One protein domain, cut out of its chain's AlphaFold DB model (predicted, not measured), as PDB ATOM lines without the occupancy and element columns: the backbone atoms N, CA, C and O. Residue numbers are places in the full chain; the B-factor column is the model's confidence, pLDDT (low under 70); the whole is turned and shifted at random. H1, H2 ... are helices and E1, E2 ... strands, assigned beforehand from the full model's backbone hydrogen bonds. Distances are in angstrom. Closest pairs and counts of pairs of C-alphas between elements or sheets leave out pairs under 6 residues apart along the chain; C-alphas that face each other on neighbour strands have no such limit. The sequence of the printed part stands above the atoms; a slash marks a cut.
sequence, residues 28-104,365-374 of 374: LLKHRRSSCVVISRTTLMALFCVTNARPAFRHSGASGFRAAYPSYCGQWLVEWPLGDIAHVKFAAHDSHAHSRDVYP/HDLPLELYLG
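AT A GLANCE: This is residues 28 to 104 and 365 to 374 of the 374 residues of an uncharacterized protein of Coccidioides immitis RMSCC 3703 (UniProt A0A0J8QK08). One twisted sheet of seven strands makes the body, with the single helix H1 over one of its faces and the other face bare. E3, E4, E5 and E6 lie side by side as an antiparallel slab, and beyond E6 the strands E7, E2 and E1 carry the sheet on and turn away from that slab, while residues 97 to 103 stick out as part of a tail that makes much of the length. The printed part has 87 residues, with one named helix and seven named strands, along the chain E1, E2, H1, E3, E4, E5, E6, E7; the sheet is mixed, in the order E1, E2, E7, E6, E5, E4, E3. The class is mixed, helices and strands. The whole is only just compact, close to loose, with a radius of gyration of the C-alphas of 14.4 A, and its outline is elongated, spanning 47 by 27 by 22 A.

IN THESE COORDINATES: The printed part begins at Leu 28, and E1 follows as residues 29 to 31, with C-alpha 29 at (12.612, 46.273, -27.666). E2 is residues 34 to 40, 18.0 A from first to last C-alpha. H1 follows at once as residues 41 to 51, 15.4 A long, from C-alpha 41 at (7.950, 45.142, -11.029). E3 is residues 57 to 61, 13.4 A long. E4, residues 64 to 70, is 20.4 A long, and E5, residues 74 to 80, is 19.9 A long. E6 is residues 87 to 92, 16.4 A long. After the cut comes E7, residues 370 to 373, 9.9 A long, ending with C-alpha 373 at (10.839, 40.428, -20.078).

HOW THE PARTS SIT: From edge to edge of the sheet the strands' lines turn by 109 degrees, and E1 and E3 are its edge strands. E1 and E2 form an antiparallel hairpin, with N 29 and O 36 at 2.7 A. The pairing of E2 is staggered: it pairs with E1 over residues 34 to 36 and with E7 over residues 37 to 40. E2 and E7 are antiparallel, with N 37 and O 373 at 2.8 A. E7 and E6 are parallel, their directions 35 degrees apart, with N 88 and O 372 within hydrogen-bond range at 2.7 A. E3, E4, E5 and E6 form a meander, each strand the antiparallel neighbour of the one before. Its three hairpins have N 59 and O 66 at 2.8 A between E3 and E4, N 67 and O 78 at 2.8 A between E4 and E5, and N 77 and O 89 at 2.8 A between E5 and E6. H1 is on the sheet at a height of 6.3 A, in two layers, helix on one face of a sheet. It lies over none of the strands, but only just: dropped onto the local plane, 2 of its 11 C-alphas fall on E4. The closest C-alphas of H1 and E7 are those of Arg 41 and Glu 370, 5.9 A apart. H1 and E5 are near each other, with 6 pairs of C-alphas within 10 A. Every O i to N i+4 pair in H1 is within hydrogen-bond range. E1 and E6 are apart, for instance, and so are E2 and E5.

THE WHOLE: The two C-alphas farthest apart are those of Gly 83 and Ser 99, at 46.7 A. Residues 105 to 364 are not printed, and C-alphas 104 and 365 are 37.2 A apart across the cut. Of the links that are printed whole, that from E5 to E6 is short and the others are tight. Residues 93 to 104 hold no named element, and residues 97 to 103 of that stretch stand free. The mean pLDDT of the printed part is 83.3, with residues 94 to 100 under 70. The chain ends at Gly 374.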
ATOM      1  N   LEU A  28       8.120  45.335 -29.146       86.38
ATOM      2  CA  LEU A  28       9.255  44.671 -28.520       86.38
ATOM      3  C   LEU A  28      10.517  45.516 -28.722       86.38
ATOM      4  O   LEU A  28      10.797  46.005 -29.817       86.38
ATOM      5  N   LEU A  29      11.297  45.661 -27.660       85.12
ATOM      6  CA  LEU A  29      12.612  46.273 -27.666       85.12
ATOM      7  C   LEU A  29      13.669  45.187 -27.798       85.12
ATOM      8  O   LEU A  29      13.686  44.208 -27.055       85.12
ATOM      9  N   LYS A  30      14.605  45.378 -28.724       83.69
ATOM     10  CA  LYS A  30      15.759  44.492 -28.823       83.69
ATOM     11  C   LYS A  30      16.697  44.756 -27.646       83.69
ATOM     12  O   LYS A  30      17.282  45.833 -27.555       83.69
ATOM     13  N   HIS A  31      16.889  43.760 -26.790       80.25
ATOM     14  CA  HIS A  31      17.901  43.782 -25.740       80.25
ATOM     15  C   HIS A  31      18.852  42.598 -25.928       80.25
ATOM     16  O   HIS A  31      18.469  41.429 -25.846       80.25
ATOM     17  N   ARG A  32      20.124  42.897 -26.215       80.81
ATOM     18  CA  ARG A  32      21.140  41.902 -26.594       80.81
ATOM     19  C   ARG A  32      20.660  41.038 -27.778       80.81
ATOM     20  O   ARG A  32      20.541  41.537 -28.897       80.81
ATOM     21  N   ARG A  33      20.420  39.743 -27.540       83.06
ATOM     22  CA  ARG A  33      19.953  38.758 -28.533       83.06
ATOM     23  C   ARG A  33      18.456  38.439 -28.413       83.06
ATOM     24  O   ARG A  33      17.973  37.629 -29.195       83.06
ATOM     25  N   SER A  34      17.748  39.063 -27.475       83.69
ATOM     26  CA  SER A  34      16.328  38.822 -27.208       83.69
ATOM     27  C   SER A  34      15.479  40.018 -27.640       83.69
ATOM     28  O   SER A  34      15.944  41.161 -27.648       83.69
ATOM     29  N   SER A  35      14.232  39.740 -28.010       89.31
ATOM     30  CA  SER A  35      13.202  40.761 -28.201       89.31
ATOM     31  C   SER A  35      12.350  40.780 -26.943       89.31
ATOM     32  O   SER A  35      11.711  39.783 -26.628       89.31
ATOM     33  N   CYS A  36      12.384  41.885 -26.212       89.19
ATOM     34  CA  CYS A  36      11.833  41.992 -24.870       89.19
ATOM     35  C   CYS A  36      10.725  43.043 -24.812       89.19
ATOM     36  O   CYS A  36      10.718  43.999 -25.579       89.19
ATOM     37  N   VAL A  37       9.824  42.927 -23.847       90.44
ATOM     38  CA  VAL A  37       8.881  43.978 -23.466       90.44
ATOM     39  C   VAL A  37       9.286  44.561 -22.115       90.44
ATOM     40  O   VAL A  37       9.741  43.846 -21.222       90.44
ATOM     41  N   VAL A  38       9.127  45.875 -21.954       88.94
ATOM     42  CA  VAL A  38       9.329  46.523 -20.653       88.94
ATOM     43  C   VAL A  38       8.130  46.228 -19.771       88.94
ATOM     44  O   VAL A  38       6.996  46.580 -20.112       88.94
ATOM     45  N   ILE A  39       8.385  45.600 -18.631       87.69
ATOM     46  CA  ILE A  39       7.375  45.341 -17.615       87.69
ATOM     47  C   ILE A  39       7.730  46.070 -16.327       87.69
ATOM     48  O   ILE A  39       8.896  46.280 -15.992       87.69
ATOM     49  N   SER A  40       6.693  46.443 -15.583       85.31
ATOM     50  CA  SER A  40       6.882  46.938 -14.226       85.31
ATOM     51  C   SER A  40       7.174  45.778 -13.277       85.31
ATOM     52  O   SER A  40       6.739  44.642 -13.499       85.31
ATOM     53  N   ARG A  41       7.818  46.078 -12.150       83.88
ATOM     54  CA  ARG A  41       7.950  45.142 -11.029       83.88
ATOM     55  C   ARG A  41       6.610  44.576 -10.567       83.88
ATOM     56  O   ARG A  41       6.518  43.396 -10.246       83.88
ATOM     57  N   THR A  42       5.561  45.396 -10.563       78.25
ATOM     58  CA  THR A  42       4.201  44.971 -10.206       78.25
ATOM     59  C   THR A  42       3.670  43.923 -11.181       78.25
ATOM     60  O   THR A  42       3.109  42.919 -10.752       78.25
ATOM     61  N   THR A  43       3.896  44.117 -12.484       83.81
ATOM     62  CA  THR A  43       3.530  43.144 -13.523       83.81
ATOM     63  C   THR A  43       4.265  41.824 -13.316       83.81
ATOM     64  O   THR A  43       3.632  40.773 -13.346       83.81
ATOM     65  N   LEU A  44       5.574  41.864 -13.044       85.94
ATOM     66  CA  LEU A  44       6.345  40.652 -12.764       85.94
ATOM     67  C   LEU A  44       5.828  39.917 -11.525       85.94
ATOM     68  O   LEU A  44       5.638  38.704 -11.573       85.94
ATOM     69  N   MET A  45       5.562  40.640 -10.433       82.06
ATOM     70  CA  MET A  45       4.998  40.024  -9.237       82.06
ATOM     71  C   MET A  45       3.655  39.372  -9.546       82.06
ATOM     72  O   MET A  45       3.483  38.214  -9.201       82.06
ATOM     73  N   ALA A  46       2.748  40.045 -10.260       80.31
ATOM     74  CA  ALA A  46       1.477  39.447 -10.663       80.31
ATOM     75  C   ALA A  46       1.675  38.143 -11.460       80.31
ATOM     76  O   ALA A  46       1.006  37.152 -11.175       80.31
ATOM     77  N   LEU A  47       2.633  38.104 -12.392       85.81
ATOM     78  CA  LEU A  47       2.980  36.886 -13.132       85.81
ATOM     79  C   LEU A  47       3.495  35.775 -12.205       85.81
ATOM     80  O   LEU A  47       3.074  34.625 -12.331       85.81
ATOM     81  N   PHE A  48       4.344  36.098 -11.229       85.25
ATOM     82  CA  PHE A  48       4.787  35.130 -10.222       85.25
ATOM     83  C   PHE A  48       3.629  34.599  -9.378       85.25
ATOM     84  O   PHE A  48       3.529  33.388  -9.199       85.25
ATOM     85  N   CYS A  49       2.719  35.464  -8.929       79.88
ATOM     86  CA  CYS A  49       1.539  35.065  -8.161       79.88
ATOM     87  C   CYS A  49       0.656  34.092  -8.948       79.88
ATOM     88  O   CYS A  49       0.314  33.017  -8.466       79.88
ATOM     89  N   VAL A  50       0.300  34.469 -10.178       80.06
ATOM     90  CA  VAL A  50      -0.655  33.717 -11.006       80.06
ATOM     91  C   VAL A  50      -0.091  32.367 -11.438       80.06
ATOM     92  O   VAL A  50      -0.839  31.410 -11.622       80.06
ATOM     93  N   THR A  51       1.231  32.268 -11.566       81.50
ATOM     94  CA  THR A  51       1.906  31.018 -11.938       81.50
ATOM     95  C   THR A  51       2.360  30.193 -10.732       81.50
ATOM     96  O   THR A  51       2.886  29.094 -10.904       81.50
ATOM     97  N   ASN A  52       2.130  30.693  -9.514       81.19
ATOM     98  CA  ASN A  52       2.655  30.151  -8.264       81.19
ATOM     99  C   ASN A  52       4.173  29.927  -8.297       81.19
ATOM    100  O   ASN A  52       4.667  28.849  -7.959       81.19
ATOM    101  N   ALA A  53       4.904  30.939  -8.767       84.69
ATOM    102  CA  ALA A  53       6.351  30.903  -8.902       84.69
ATOM    103  C   ALA A  53       7.034  30.900  -7.527       84.69
ATOM    104  O   ALA A  53       6.716  31.708  -6.656       84.69
ATOM    105  N   ARG A  54       8.005  30.007  -7.336       81.44
ATOM    106  CA  ARG A  54       8.664  29.784  -6.038       81.44
ATOM    107  C   ARG A  54      10.165  29.905  -6.173       81.44
ATOM    108  O   ARG A  54      10.690  29.392  -7.147       81.44
ATOM    109  N   PRO A  55      10.885  30.507  -5.220       83.06
ATOM    110  CA  PRO A  55      12.340  30.562  -5.300       83.06
ATOM    111  C   PRO A  55      12.940  29.152  -5.222       83.06
ATOM    112  O   PRO A  55      12.842  28.496  -4.190       83.06
ATOM    113  N   ALA A  56      13.588  28.701  -6.296       85.75
ATOM    114  CA  ALA A  56      14.449  27.514  -6.272       85.75
ATOM    115  C   ALA A  56      15.917  27.888  -6.060       85.75
ATOM    116  O   ALA A  56      16.684  27.145  -5.458       85.75
ATOM    117  N   PHE A  57      16.306  29.061  -6.556       85.50
ATOM    118  CA  PHE A  57      17.660  29.577  -6.457       85.50
ATOM    119  C   PHE A  57      17.615  31.097  -6.357       85.50
ATOM    120  O   PHE A  57      16.870  31.741  -7.097       85.50
ATOM    121  N   ARG A  58      18.429  31.668  -5.466       88.19
ATOM    122  CA  ARG A  58      18.713  33.103  -5.401       88.19
ATOM    123  C   ARG A  58      20.182  33.306  -5.067       88.19
ATOM    124  O   ARG A  58      20.709  32.677  -4.155       88.19
ATOM    125  N   HIS A  59      20.821  34.213  -5.783       88.56
ATOM    126  CA  HIS A  59      22.187  34.631  -5.534       88.56
ATOM    127  C   HIS A  59      22.283  36.139  -5.726       88.56
ATOM    128  O   HIS A  59      21.852  36.661  -6.751       88.56
ATOM    129  N   SER A  60      22.869  36.827  -4.750       88.19
ATOM    130  CA  SER A  60      23.204  38.246  -4.830       88.19
ATOM    131  C   SER A  60      24.665  38.414  -4.438       88.19
ATOM    132  O   SER A  60      25.080  37.924  -3.388       88.19
ATOM    133  N   GLY A  61      25.457  39.058  -5.290       87.62
ATOM    134  CA  GLY A  61      26.886  39.236  -5.056       87.62
ATOM    135  C   GLY A  61      27.522  40.228  -6.021       87.62
ATOM    136  O   GLY A  61      26.838  40.996  -6.694       87.62
ATOM    137  N   ALA A  62      28.851  40.186  -6.134       86.69
ATOM    138  CA  ALA A  62      29.620  41.130  -6.956       86.69
ATOM    139  C   ALA A  62      29.257  41.106  -8.457       86.69
ATOM    140  O   ALA A  62      29.522  42.067  -9.170       86.69
ATOM    141  N   SER A  63      28.635  40.023  -8.940       85.88
ATOM    142  CA  SER A  63      28.170  39.896 -10.330       85.88
ATOM    143  C   SER A  63      26.716  40.343 -10.552       85.88
ATOM    144  O   SER A  63      26.211  40.239 -11.672       85.88
ATOM    145  N   GLY A  64      26.053  40.853  -9.509       89.00
ATOM    146  CA  GLY A  64      24.641  41.222  -9.506       89.00
ATOM    147  C   GLY A  64      23.741  40.162  -8.864       89.00
ATOM    148  O   GLY A  64      24.197  39.315  -8.091       89.00
ATOM    149  N   PHE A  65      22.452  40.227  -9.189       90.25
ATOM    150  CA  PHE A  65      21.404  39.340  -8.691       90.25
ATOM    151  C   PHE A  65      20.994  38.314  -9.752       90.25
ATOM    152  O   PHE A  65      20.834  38.640 -10.928       90.25
ATOM    153  N   ARG A  66      20.811  37.055  -9.349       91.69
ATOM    154  CA  ARG A  66      20.286  35.978 -10.196       91.69
ATOM    155  C   ARG A  66      19.325  35.121  -9.400       91.69
ATOM    156  O   ARG A  66      19.640  34.725  -8.280       91.69
ATOM    157  N   ALA A  67      18.192  34.781  -9.992       91.62
ATOM    158  CA  ALA A  67      17.218  33.919  -9.354       91.62
ATOM    159  C   ALA A  67      16.448  33.063 -10.358       91.62
ATOM    160  O   ALA A  67      16.211  33.469 -11.495       91.62
ATOM    161  N   ALA A  68      16.051  31.875  -9.912       91.50
ATOM    162  CA  ALA A  68      15.196  30.968 -10.661       91.50
ATOM    163  C   ALA A  68      13.936  30.671  -9.853       91.50
ATOM    164  O   ALA A  68      14.023  30.327  -8.668       91.50
ATOM    165  N   TYR A  69      12.787  30.778 -10.519       89.12
ATOM    166  CA  TYR A  69      11.485  30.530  -9.929       89.12
ATOM    167  C   TYR A  69      10.678  29.521 -10.756       89.12
ATOM    168  O   TYR A  69       9.986  29.929 -11.695       89.12
ATOM    169  N   PRO A  70      10.755  28.209 -10.463       86.75
ATOM    170  CA  PRO A  70       9.810  27.243 -11.009       86.75
ATOM    171  C   PRO A  70       8.375  27.624 -10.651       86.75
ATOM    172  O   PRO A  70       8.097  28.126  -9.560       86.75
ATOM    173  N   SER A  71       7.475  27.378 -11.592       85.06
ATOM    174  CA  SER A  71       6.056  27.698 -11.533       85.06
ATOM    175  C   SER A  71       5.252  26.575 -12.200       85.06
ATOM    176  O   SER A  71       5.818  25.642 -12.780       85.06
ATOM    177  N   TYR A  72       3.921  26.641 -12.138       77.44
ATOM    178  CA  TYR A  72       3.069  25.609 -12.743       77.44
ATOM    179  C   TYR A  72       3.142  25.537 -14.261       77.44
ATOM    180  O   TYR A  72       2.820  24.502 -14.834       77.44
ATOM    181  N   CYS A  73       3.511  26.631 -14.918       78.06
ATOM    182  CA  CYS A  73       3.521  26.715 -16.373       78.06
ATOM    183  C   CYS A  73       4.931  26.799 -16.955       78.06
ATOM    184  O   CYS A  73       5.069  26.820 -18.174       78.06
ATOM    185  N   GLY A  74       5.969  26.862 -16.119       85.75
ATOM    186  CA  GLY A  74       7.344  26.919 -16.589       85.75
ATOM    187  C   GLY A  74       8.339  27.282 -15.502       85.75
ATOM    188  O   GLY A  74       8.124  27.063 -14.309       85.75
ATOM    189  N   GLN A  75       9.439  27.887 -15.923       90.44
ATOM    190  CA  GLN A  75      10.471  28.413 -15.052       90.44
ATOM    191  C   GLN A  75      10.755  29.869 -15.404       90.44
ATOM    192  O   GLN A  75      11.104  30.205 -16.537       90.44
ATOM    193  N   TRP A  76      10.648  30.735 -14.401       92.19
ATOM    194  CA  TRP A  76      11.087  32.117 -14.501       92.19
ATOM    195  C   TRP A  76      12.561  32.229 -14.134       92.19
ATOM    196  O   TRP A  76      13.016  31.637 -13.155       92.19
ATOM    197  N   LEU A  77      13.307  33.023 -14.886       92.69
ATOM    198  CA  LEU A  77      14.702  33.347 -14.619       92.69
ATOM    199  C   LEU A  77      14.825  34.861 -14.534       92.69
ATOM    200  O   LEU A  77      14.455  35.556 -15.474       92.69
ATOM    201  N   VAL A  78      15.340  35.362 -13.418       92.50
ATOM    202  CA  VAL A  78      15.626  36.784 -13.220       92.50
ATOM    203  C   VAL A  78      17.131  36.959 -13.149       92.50
ATOM    204  O   VAL A  78      17.796  36.342 -12.320       92.50
ATOM    205  N   GLU A  79      17.668  37.814 -14.006       92.00
ATOM    206  CA  GLU A  79      19.079  38.170 -14.058       92.00
ATOM    207  C   GLU A  79      19.193  39.690 -14.007       92.00
ATOM    208  O   GLU A  79      18.726  40.389 -14.899       92.00
ATOM    209  N   TRP A  80      19.847  40.215 -12.983       92.00
ATOM    210  CA  TRP A  80      20.149  41.630 -12.862       92.00
ATOM    211  C   TRP A  80      21.647  41.813 -12.624       92.00
ATOM    212  O   TRP A  80      22.104  41.805 -11.478       92.00
ATOM    213  N   PRO A  81      22.443  41.920 -13.703       88.44
ATOM    214  CA  PRO A  81      23.869  42.185 -13.597       88.44
ATOM    215  C   PRO A  81      24.129  43.563 -12.984       88.44
ATOM    216  O   PRO A  81      23.394  44.518 -13.236       88.44
ATOM    217  N   LEU A  82      25.208  43.685 -12.210       85.62
ATOM    218  CA  LEU A  82      25.613  44.972 -11.652       85.62
ATOM    219  C   LEU A  82      25.913  45.976 -12.781       85.62
ATOM    220  O   LEU A  82      26.726  45.696 -13.659       85.62
ATOM    221  N   GLY A  83      25.270  47.146 -12.737       83.44
ATOM    222  CA  GLY A  83      25.453  48.210 -13.732       83.44
ATOM    223  C   GLY A  83      24.696  48.010 -15.051       83.44
ATOM    224  O   GLY A  83      24.903  48.794 -15.973       83.44
ATOM    225  N   ASP A  84      23.824  47.002 -15.147       86.12
ATOM    226  CA  ASP A  84      22.986  46.741 -16.323       86.12
ATOM    227  C   ASP A  84      21.492  46.681 -15.942       86.12
ATOM    228  O   ASP A  84      21.108  46.776 -14.770       86.12
ATOM    229  N   ILE A  85      20.635  46.539 -16.948       86.81
ATOM    230  CA  ILE A  85      19.186  46.402 -16.806       86.81
ATOM    231  C   ILE A  85      18.850  44.993 -16.306       86.81
ATOM    232  O   ILE A  85      19.467  44.001 -16.699       86.81
ATOM    233  N   ALA A  86      17.842  44.898 -15.442       91.00
ATOM    234  CA  ALA A  86      17.318  43.617 -15.002       91.00
ATOM    235  C   ALA A  86      16.475  42.958 -16.102       91.00
ATOM    236  O   ALA A  86      15.556  43.559 -16.665       91.00
ATOM    237  N   HIS A  87      16.789  41.701 -16.384       91.44
ATOM    238  CA  HIS A  87      16.189  40.899 -17.431       91.44
ATOM    239  C   HIS A  87      15.484  39.681 -16.838       91.44
ATOM    240  O   HIS A  87      15.998  39.005 -15.947       91.44
ATOM    241  N   VAL A  88      14.298  39.396 -17.351       93.25
ATOM    242  CA  VAL A  88      13.443  38.288 -16.961       93.25
ATOM    243  C   VAL A  88      13.231  37.421 -18.189       93.25
ATOM    244  O   VAL A  88      12.908  37.930 -19.258       93.25
ATOM    245  N   LYS A  89      13.391  36.113 -18.031       92.38
ATOM    246  CA  LYS A  89      13.023  35.124 -19.044       92.38
ATOM    247  C   LYS A  89      11.985  34.181 -18.481       92.38
ATOM    248  O   LYS A  89      12.065  33.807 -17.308       92.38
ATOM    249  N   PHE A  90      11.060  33.759 -19.326       90.88
ATOM    250  CA  PHE A  90      10.132  32.686 -19.003       90.88
ATOM    251  C   PHE A  90      10.332  31.525 -19.971       90.88
ATOM    252  O   PHE A  90      10.162  31.678 -21.176       90.88
ATOM    253  N   ALA A  91      10.707  30.365 -19.438       88.75
ATOM    254  CA  ALA A  91      10.759  29.120 -20.190       88.75
ATOM    255  C   ALA A  91       9.512  28.308 -19.841       88.75
ATOM    256  O   ALA A  91       9.408  27.818 -18.717       88.75
ATOM    257  N   ALA A  92       8.556  28.211 -20.764       83.38
ATOM    258  CA  ALA A  92       7.359  27.409 -20.552       83.38
ATOM    259  C   ALA A  92       7.714  25.918 -20.429       83.38
ATOM    260  O   ALA A  92       8.707  25.447 -20.989       83.38
ATOM    261  N   HIS A  93       6.903  25.165 -19.686       74.62
ATOM    262  CA  HIS A  93       6.964  23.705 -19.727       74.62
ATOM    263  C   HIS A  93       6.422  23.251 -21.087       74.62
ATOM    264  O   HIS A  93       5.224  23.047 -21.249       74.62
ATOM    265  N   ASP A  94       7.296  23.098 -22.079       57.03
ATOM    266  CA  ASP A  94       6.928  22.680 -23.445       57.03
ATOM    267  C   ASP A  94       6.592  21.175 -23.554       57.03
ATOM    268  O   ASP A  94       6.611  20.588 -24.635       57.03
ATOM    269  N   SER A  95       6.314  20.496 -22.439       53.47
ATOM    270  CA  SER A  95       6.257  19.032 -22.394       53.47
ATOM    271  C   SER A  95       4.900  18.426 -22.733       53.47
ATOM    272  O   SER A  95       4.811  17.199 -22.766       53.47
ATOM    273  N   HIS A  96       3.862  19.232 -22.993       56.22
ATOM    274  CA  HIS A  96       2.534  18.669 -23.194       56.22
ATOM    275  C   HIS A  96       2.335  18.086 -24.599       56.22
ATOM    276  O   HIS A  96       1.937  18.780 -25.536       56.22
ATOM    277  N   ALA A  97       2.626  16.795 -24.759       60.59
ATOM    278  CA  ALA A  97       2.324  16.039 -25.968       60.59
ATOM    279  C   ALA A  97       1.110  15.142 -25.705       60.59
ATOM    280  O   ALA A  97       1.183  14.229 -24.886       60.59
ATOM    281  N   HIS A  98       0.024  15.336 -26.462       57.12
ATOM    282  CA  HIS A  98      -1.236  14.581 -26.334       57.12
ATOM    283  C   HIS A  98      -1.039  13.050 -26.314       57.12
ATOM    284  O   HIS A  98      -1.823  12.320 -25.719       57.12
ATOM    285  N   SER A  99       0.009  12.530 -26.958       62.09
ATOM    286  CA  SER A  99       0.309  11.093 -26.969       62.09
ATOM    287  C   SER A  99       0.986  10.567 -25.692       62.09
ATOM    288  O   SER A  99       1.237   9.370 -25.607       62.09
ATOM    289  N   ARG A 100       1.393  11.441 -24.762       68.00
ATOM    290  CA  ARG A 100       2.177  11.092 -23.561       68.00
ATOM    291  C   ARG A 100       1.566  11.595 -22.257       68.00
ATOM    292  O   ARG A 100       1.884  11.033 -21.215       68.00
ATOM    293  N   ASP A 101       0.717  12.616 -22.307       77.56
ATOM    294  CA  ASP A 101       0.085  13.153 -21.109       77.56
ATOM    295  C   ASP A 101      -1.196  12.419 -20.742       77.56
ATOM    296  O   ASP A 101      -2.026  12.104 -21.589       77.56
ATOM    297  N   VAL A 102      -1.383  12.237 -19.438       83.50
ATOM    298  CA  VAL A 102      -2.614  11.690 -18.849       83.50
ATOM    299  C   VAL A 102      -3.635  12.776 -18.486       83.50
ATOM    300  O   VAL A 102      -4.716  12.483 -17.977       83.50
ATOM    301  N   TYR A 103      -3.264  14.032 -18.726       83.69
ATOM    302  CA  TYR A 103      -3.900  15.247 -18.239       83.69
ATOM    303  C   TYR A 103      -4.786  15.906 -19.313       83.69
ATOM    304  O   TYR A 103      -4.416  15.899 -20.489       83.69
ATOM    305  N   PRO A 104      -5.898  16.564 -18.931       80.75
ATOM    306  CA  PRO A 104      -6.664  17.413 -19.839       80.75
ATOM    307  C   PRO A 104      -5.820  18.518 -20.495       80.75
ATOM    308  O   PRO A 104      -4.957  19.122 -19.861       80.75
ATOM    309  N   HIS A 365      10.835  43.739  -2.995       75.06
ATOM    310  CA  HIS A 365      11.871  44.690  -2.592       75.06
ATOM    311  C   HIS A 365      13.240  44.381  -3.206       75.06
ATOM    312  O   HIS A 365      14.045  45.297  -3.357       75.06
ATOM    313  N   ASP A 366      13.463  43.138  -3.633       76.19
ATOM    314  CA  ASP A 366      14.726  42.698  -4.234       76.19
ATOM    315  C   ASP A 366      14.918  43.191  -5.681       76.19
ATOM    316  O   ASP A 366      16.028  43.158  -6.213       76.19
ATOM    317  N   LEU A 367      13.841  43.632  -6.343       80.00
ATOM    318  CA  LEU A 367      13.822  43.895  -7.785       80.00
ATOM    319  C   LEU A 367      13.683  45.391  -8.123       80.00
ATOM    320  O   LEU A 367      12.960  46.120  -7.426       80.00
ATOM    321  N   PRO A 368      14.317  45.864  -9.218       81.44
ATOM    322  CA  PRO A 368      14.156  47.234  -9.698       81.44
ATOM    323  C   PRO A 368      12.732  47.495 -10.204       81.44
ATOM    324  O   PRO A 368      11.979  46.571 -10.501       81.44
ATOM    325  N   LEU A 369      12.356  48.777 -10.292       82.44
ATOM    326  CA  LEU A 369      11.005  49.201 -10.691       82.44
ATOM    327  C   LEU A 369      10.640  48.786 -12.123       82.44
ATOM    328  O   LEU A 369       9.492  48.412 -12.370       82.44
ATOM    329  N   GLU A 370      11.606  48.845 -13.036       83.94
ATOM    330  CA  GLU A 370      11.452  48.494 -14.447       83.94
ATOM    331  C   GLU A 370      12.391  47.348 -14.812       83.94
ATOM    332  O   GLU A 370      13.549  47.310 -14.385       83.94
ATOM    333  N   LEU A 371      11.863  46.406 -15.590       88.31
ATOM    334  CA  LEU A 371      12.516  45.163 -15.987       88.31
ATOM    335  C   LEU A 371      12.226  44.887 -17.466       88.31
ATOM    336  O   LEU A 371      11.180  45.282 -17.987       88.31
ATOM    337  N   TYR A 372      13.109  44.154 -18.136       86.69
ATOM    338  CA  TYR A 372      12.863  43.638 -19.485       86.69
ATOM    339  C   TYR A 372      12.478  42.166 -19.424       86.69
ATOM    340  O   TYR A 372      13.242  41.367 -18.904       86.69
ATOM    341  N   LEU A 373      11.314  41.808 -19.964       84.94
ATOM    342  CA  LEU A 373      10.839  40.428 -20.078       84.94
ATOM    343  C   LEU A 373      10.962  39.950 -21.524       84.94
ATOM    344  O   LEU A 373      10.467  40.641 -22.413       84.94
ATOM    345  N   GLY A 374      11.558  38.784 -21.770       78.19
ATOM    346  CA  GLY A 374      11.600  38.179 -23.105       78.19
ATOM    347  C   GLY A 374      11.910  36.697 -23.125       78.19
ATOM    348  O   GLY A 374      11.754  36.030 -22.075       78.19
TER     349      GLY A 374